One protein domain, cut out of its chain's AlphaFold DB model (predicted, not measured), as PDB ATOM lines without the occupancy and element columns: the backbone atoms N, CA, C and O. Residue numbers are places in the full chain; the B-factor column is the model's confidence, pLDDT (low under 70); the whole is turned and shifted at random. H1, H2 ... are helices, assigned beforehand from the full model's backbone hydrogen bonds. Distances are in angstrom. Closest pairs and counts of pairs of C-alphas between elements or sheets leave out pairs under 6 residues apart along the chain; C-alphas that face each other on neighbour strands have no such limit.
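AT A GLANCE: This is residues 217 to 261 of the 415 residues of the protein "Hypothetical protein" of Symbiodinium sp. CCMP2592 (UniProt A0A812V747). Two helices folded back on each other, the longer H2 and the shorter H1, make a helical hairpin: they lie side by side, nearly antiparallel, and a loop of seven residues joins them at one end of the rod. H2 makes most of the length, and its last turns reach past the beginning of H1 at the other end. The printed part has 45 residues with two named helices, H1 then H2 along the chain, and no named strand; the class is all helix. It is only just loose, close to compact, with a radius of gyration of the C-alphas of 11.4 A, and the C-alphas span 37 by 17 by 11 A.

IN THESE COORDINATES: Find C-alpha 239 at (-16.711, 36.029, -40.272); from there H2, residues 239 to 261, runs 33.6 A to C-alpha 261 at (-45.722, 45.346, -26.183). Then look back to C-alpha 219 at (-32.746, 43.771, -23.555), where H1, residues 219 to 231, begins; it measures 18.2 A from first to last C-alpha.

HOW THE PARTS SIT: H2 and H1 form a helical hairpin and touch, with 8 pairs of C-alphas within 8 A. Look at Ser 219 and Arg 255 for their closest C-alphas, 5.6 A apart. The helices run opposite ways at a shallow tilt of 21 degrees, and their centres are 10.8 A apart. In the backbones of H1 and H2, every O i to N i+4 pair is within hydrogen-bond range.

THE WHOLE: The two C-alphas farthest apart in the domain are those of Ala 237 and Leu 261, at 36.7 A. The printed part has no cut, and the link from H1 to H2 is short. In the B-factor column the mean pLDDT of the printed part of this model is 88.3; look at residues 235 to 237 for the values under 70.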
ATOM      1  N   ASN A 217     -33.276  37.527 -20.138       91.25
ATOM      2  CA  ASN A 217     -34.604  37.929 -19.676       91.25
ATOM      3  C   ASN A 217     -34.902  39.415 -19.923       91.25
ATOM      4  O   ASN A 217     -36.042  39.847 -19.751       91.25
ATOM      5  N   SER A 218     -33.915  40.200 -20.352       95.00
ATOM      6  CA  SER A 218     -34.085  41.614 -20.698       95.00
ATOM      7  C   SER A 218     -33.220  42.020 -21.891       95.00
ATOM      8  O   SER A 218     -32.214  41.376 -22.196       95.00
ATOM      9  N   SER A 219     -33.595  43.111 -22.558       95.06
ATOM     10  CA  SER A 219     -32.746  43.771 -23.555       95.06
ATOM     11  C   SER A 219     -31.423  44.256 -22.954       95.06
ATOM     12  O   SER A 219     -30.399  44.168 -23.625       95.06
ATOM     13  N   ALA A 220     -31.417  44.659 -21.678       94.00
ATOM     14  CA  ALA A 220     -30.220  45.082 -20.951       94.00
ATOM     15  C   ALA A 220     -29.176  43.958 -20.794       94.00
ATOM     16  O   ALA A 220     -28.004  44.191 -21.064       94.00
ATOM     17  N   GLU A 221     -29.584  42.734 -20.437       92.44
ATOM     18  CA  GLU A 221     -28.670  41.572 -20.354       92.44
ATOM     19  C   GLU A 221     -28.034  41.233 -21.713       92.44
ATOM     20  O   GLU A 221     -26.891  40.782 -21.790       92.44
ATOM     21  N   LEU A 222     -28.769  41.456 -22.805       92.38
ATOM     22  CA  LEU A 222     -28.280  41.208 -24.159       92.38
ATOM     23  C   LEU A 222     -27.378  42.350 -24.672       92.38
ATOM     24  O   LEU A 222     -26.468  42.111 -25.465       92.38
ATOM     25  N   GLU A 223     -27.607  43.581 -24.207       93.75
ATOM     26  CA  GLU A 223     -26.714  44.730 -24.409       93.75
ATOM     27  C   GLU A 223     -25.400  44.564 -23.631       93.75
ATOM     28  O   GLU A 223     -24.336  44.787 -24.205       93.75
ATOM     29  N   GLU A 224     -25.455  44.095 -22.381       93.12
ATOM     30  CA  GLU A 224     -24.284  43.732 -21.566       93.12
ATOM     31  C   GLU A 224     -23.457  42.642 -22.268       93.12
ATOM     32  O   GLU A 224     -22.269  42.838 -22.510       93.12
ATOM     33  N   MET A 225     -24.098  41.570 -22.752       90.81
ATOM     34  CA  MET A 225     -23.426  40.524 -23.537       90.81
ATOM     35  C   MET A 225     -22.771  41.064 -24.821       90.81
ATOM     36  O   MET A 225     -21.668  40.648 -25.173       90.81
ATOM     37  N   MET A 226     -23.417  41.992 -25.540       92.38
ATOM     38  CA  MET A 226     -22.808  42.630 -26.714       92.38
ATOM     39  C   MET A 226     -21.587  43.486 -26.349       92.38
ATOM     40  O   MET A 226     -20.607  43.477 -27.093       92.38
ATOM     41  N   LEU A 227     -21.632  44.200 -25.221       91.62
ATOM     42  CA  LEU A 227     -20.507  44.990 -24.720       91.62
ATOM     43  C   LEU A 227     -19.349  44.099 -24.255       91.62
ATOM     44  O   LEU A 227     -18.206  44.422 -24.558       91.62
ATOM     45  N   ASP A 228     -19.624  42.960 -23.615       91.00
ATOM     46  CA  ASP A 228     -18.602  41.977 -23.233       91.00
ATOM     47  C   ASP A 228     -17.853  41.430 -24.461       91.00
ATOM     48  O   ASP A 228     -16.623  41.341 -24.448       91.00
ATOM     49  N   PHE A 229     -18.562  41.129 -25.558       86.00
ATOM     50  CA  PHE A 229     -17.933  40.721 -26.823       86.00
ATOM     51  C   PHE A 229     -17.053  41.824 -27.433       86.00
ATOM     52  O   PHE A 229     -15.972  41.525 -27.940       86.00
ATOM     53  N   GLU A 230     -17.482  43.088 -27.381       87.75
ATOM     54  CA  GLU A 230     -16.687  44.220 -27.883       87.75
ATOM     55  C   GLU A 230     -15.486  44.533 -26.963       87.75
ATOM     56  O   GLU A 230     -14.405  44.869 -27.452       87.75
ATOM     57  N   PHE A 231     -15.627  44.356 -25.645       86.38
ATOM     58  CA  PHE A 231     -14.569  44.600 -24.656       86.38
ATOM     59  C   PHE A 231     -13.518  43.481 -24.599       86.38
ATOM     60  O   PHE A 231     -12.354  43.747 -24.306       86.38
ATOM     61  N   ALA A 232     -13.880  42.245 -24.954       87.81
ATOM     62  CA  ALA A 232     -12.968  41.099 -25.033       87.81
ATOM     63  C   ALA A 232     -11.880  41.215 -26.130       87.81
ATOM     64  O   ALA A 232     -11.169  40.248 -26.403       87.81
ATOM     65  N   GLY A 233     -11.737  42.377 -26.785       80.00
ATOM     66  CA  GLY A 233     -10.720  42.624 -27.814       80.00
ATOM     67  C   GLY A 233     -10.950  41.826 -29.097       80.00
ATOM     68  O   GLY A 233     -10.042  41.680 -29.920       80.00
ATOM     69  N   VAL A 234     -12.161  41.296 -29.272       72.94
ATOM     70  CA  VAL A 234     -12.548  40.467 -30.406       72.94
ATOM     71  C   VAL A 234     -12.722  41.354 -31.635       72.94
ATOM     72  O   VAL A 234     -13.791  41.890 -31.917       72.94
ATOM     73  N   THR A 235     -11.623  41.545 -32.361       57.75
ATOM     74  CA  THR A 235     -11.612  42.339 -33.594       57.75
ATOM     75  C   THR A 235     -12.535  41.741 -34.664       57.75
ATOM     76  O   THR A 235     -12.656  40.520 -34.785       57.75
ATOM     77  N   ASP A 236     -13.144  42.602 -35.492       64.06
ATOM     78  CA  ASP A 236     -14.088  42.261 -36.582       64.06
ATOM     79  C   ASP A 236     -13.472  41.391 -37.723       64.06
ATOM     80  O   ASP A 236     -14.038  41.278 -38.808       64.06
ATOM     81  N   ALA A 237     -12.304  40.771 -37.514       61.94
ATOM     82  CA  ALA A 237     -11.535  40.028 -38.514       61.94
ATOM     83  C   ALA A 237     -12.046  38.599 -38.799       61.94
ATOM     84  O   ALA A 237     -11.589  37.971 -39.753       61.94
ATOM     85  N   SER A 238     -12.969  38.066 -37.990       84.06
ATOM     86  CA  SER A 238     -13.555  36.733 -38.188       84.06
ATOM     87  C   SER A 238     -15.011  36.832 -38.657       84.06
ATOM     88  O   SER A 238     -15.842  37.498 -38.035       84.06
ATOM     89  N   GLU A 239     -15.342  36.113 -39.735       82.69
ATOM     90  CA  GLU A 239     -16.711  36.029 -40.272       82.69
ATOM     91  C   GLU A 239     -17.716  35.528 -39.220       82.69
ATOM     92  O   GLU A 239     -18.879  35.932 -39.214       82.69
ATOM     93  N   GLN A 240     -17.259  34.689 -38.282       81.56
ATOM     94  CA  GLN A 240     -18.083  34.167 -37.193       81.56
ATOM     95  C   GLN A 240     -18.515  35.280 -36.230       81.56
ATOM     96  O   GLN A 240     -19.668  35.290 -35.803       81.56
ATOM     97  N   PHE A 241     -17.656  36.264 -35.939       85.88
ATOM     98  CA  PHE A 241     -18.038  37.392 -35.083       85.88
ATOM     99  C   PHE A 241     -18.986  38.367 -35.774       85.88
ATOM    100  O   PHE A 241     -19.908  38.863 -35.130       85.88
ATOM    101  N   VAL A 242     -18.861  38.558 -37.091       86.12
ATOM    102  CA  VAL A 242     -19.860  39.306 -37.873       86.12
ATOM    103  C   VAL A 242     -21.239  38.638 -37.773       86.12
ATOM    104  O   VAL A 242     -22.242  39.324 -37.562       86.12
ATOM    105  N   LEU A 243     -21.296  37.302 -37.851       87.56
ATOM    106  CA  LEU A 243     -22.534  36.530 -37.701       87.56
ATOM    107  C   LEU A 243     -23.102  36.588 -36.273       87.56
ATOM    108  O   LEU A 243     -24.287  36.879 -36.118       87.56
ATOM    109  N   ILE A 244     -22.279  36.395 -35.234       89.00
ATOM    110  CA  ILE A 244     -22.703  36.490 -33.822       89.00
ATOM    111  C   ILE A 244     -23.228  37.901 -33.512       89.00
ATOM    112  O   ILE A 244     -24.319  38.055 -32.965       89.00
ATOM    113  N   ARG A 245     -22.515  38.952 -33.938       90.06
ATOM    114  CA  ARG A 245     -22.919  40.356 -33.745       90.06
ATOM    115  C   ARG A 245     -24.213  40.689 -34.496       90.06
ATOM    116  O   ARG A 245     -25.023  41.473 -34.004       90.06
ATOM    117  N   ALA A 246     -24.451  40.082 -35.662       89.44
ATOM    118  CA  ALA A 246     -25.718  40.199 -36.385       89.44
ATOM    119  C   ALA A 246     -26.872  39.453 -35.683       89.44
ATOM    120  O   ALA A 246     -27.971  40.002 -35.576       89.44
ATOM    121  N   ALA A 247     -26.623  38.244 -35.164       90.62
ATOM    122  CA  ALA A 247     -27.601  37.453 -34.417       90.62
ATOM    123  C   ALA A 247     -28.024  38.155 -33.115       90.62
ATOM    124  O   ALA A 247     -29.222  38.344 -32.886       90.62
ATOM    125  N   LEU A 248     -27.062  38.643 -32.324       92.56
ATOM    126  CA  LEU A 248     -27.322  39.413 -31.103       92.56
ATOM    127  C   LEU A 248     -28.138  40.680 -31.400       92.56
ATOM    128  O   LEU A 248     -29.168  40.894 -30.768       92.56
ATOM    129  N   ARG A 249     -27.784  41.465 -32.431       93.75
ATOM    130  CA  ARG A 249     -28.575  42.641 -32.855       93.75
ATOM    131  C   ARG A 249     -30.021  42.294 -33.238       93.75
ATOM    132  O   ARG A 249     -30.930  43.082 -32.971       93.75
ATOM    133  N   LEU A 250     -30.252  41.135 -33.857       93.75
ATOM    134  CA  LEU A 250     -31.594  40.680 -34.231       93.75
ATOM    135  C   LEU A 250     -32.407  40.222 -33.009       93.75
ATOM    136  O   LEU A 250     -33.582  40.577 -32.895       93.75
ATOM    137  N   LEU A 251     -31.785  39.497 -32.076       94.00
ATOM    138  CA  LEU A 251     -32.391  39.138 -30.789       94.00
ATOM    139  C   LEU A 251     -32.728  40.385 -29.959       94.00
ATOM    140  O   LEU A 251     -33.819  40.467 -29.402       94.00
ATOM    141  N   LEU A 252     -31.853  41.391 -29.965       95.25
ATOM    142  CA  LEU A 252     -32.012  42.665 -29.260       95.25
ATOM    143  C   LEU A 252     -33.187  43.471 -29.816       95.25
ATOM    144  O   LEU A 252     -34.050  43.921 -29.062       95.25
ATOM    145  N   SER A 253     -33.281  43.566 -31.145       94.88
ATOM    146  CA  SER A 253     -34.442  44.141 -31.832       94.88
ATOM    147  C   SER A 253     -35.743  43.430 -31.431       94.88
ATOM    148  O   SER A 253     -36.710  44.085 -31.041       94.88
ATOM    149  N   ARG A 254     -35.753  42.088 -31.429       93.44
ATOM    150  CA  ARG A 254     -36.920  41.286 -31.018       93.44
ATOM    151  C   ARG A 254     -37.269  41.452 -29.534       93.44
ATOM    152  O   ARG A 254     -38.449  41.476 -29.196       93.44
ATOM    153  N   ARG A 255     -36.285  41.557 -28.637       94.19
ATOM    154  CA  ARG A 255     -36.535  41.727 -27.198       94.19
ATOM    155  C   ARG A 255     -37.131  43.101 -26.905       94.19
ATOM    156  O   ARG A 255     -38.167  43.169 -26.253       94.19
ATOM    157  N   ARG A 256     -36.572  44.163 -27.497       94.62
ATOM    158  CA  ARG A 256     -37.126  45.521 -27.394       94.62
ATOM    159  C   ARG A 256     -38.561  45.612 -27.932       94.62
ATOM    160  O   ARG A 256     -39.370  46.322 -27.343       94.62
ATOM    161  N   THR A 257     -38.919  44.893 -29.006       93.19
ATOM    162  CA  THR A 257     -40.323  44.883 -29.467       93.19
ATOM    163  C   THR A 257     -41.258  44.162 -28.497       93.19
ATOM    164  O   THR A 257     -42.361  44.655 -28.276       93.19
ATOM    165  N   LEU A 258     -40.836  43.066 -27.860       93.50
ATOM    166  CA  LEU A 258     -41.629  42.401 -26.815       93.50
ATOM    167  C   LEU A 258     -41.817  43.296 -25.580       93.50
ATOM    168  O   LEU A 258     -42.947  43.507 -25.153       93.50
ATOM    169  N   GLU A 259     -40.750  43.921 -25.083       93.50
ATOM    170  CA  GLU A 259     -40.809  44.872 -23.958       93.50
ATOM    171  C   GLU A 259     -41.685  46.100 -24.288       93.50
ATOM    172  O   GLU A 259     -42.423  46.602 -23.437       93.50
ATOM    173  N   SER A 260     -41.696  46.552 -25.550       92.19
ATOM    174  CA  SER A 260     -42.602  47.617 -26.013       92.19
ATOM    175  C   SER A 260     -44.077  47.195 -26.082       92.19
ATOM    176  O   SER A 260     -44.958  48.046 -26.008       92.19
ATOM    177  N   LEU A 261     -44.361  45.892 -26.209       90.00
ATOM    178  CA  LEU A 261     -45.722  45.346 -26.183       90.00
ATOM    179  C   LEU A 261     -46.204  45.106 -24.747       90.00
ATOM    180  O   LEU A 261     -47.367  45.364 -24.453       90.00
TER     181      LEU A 261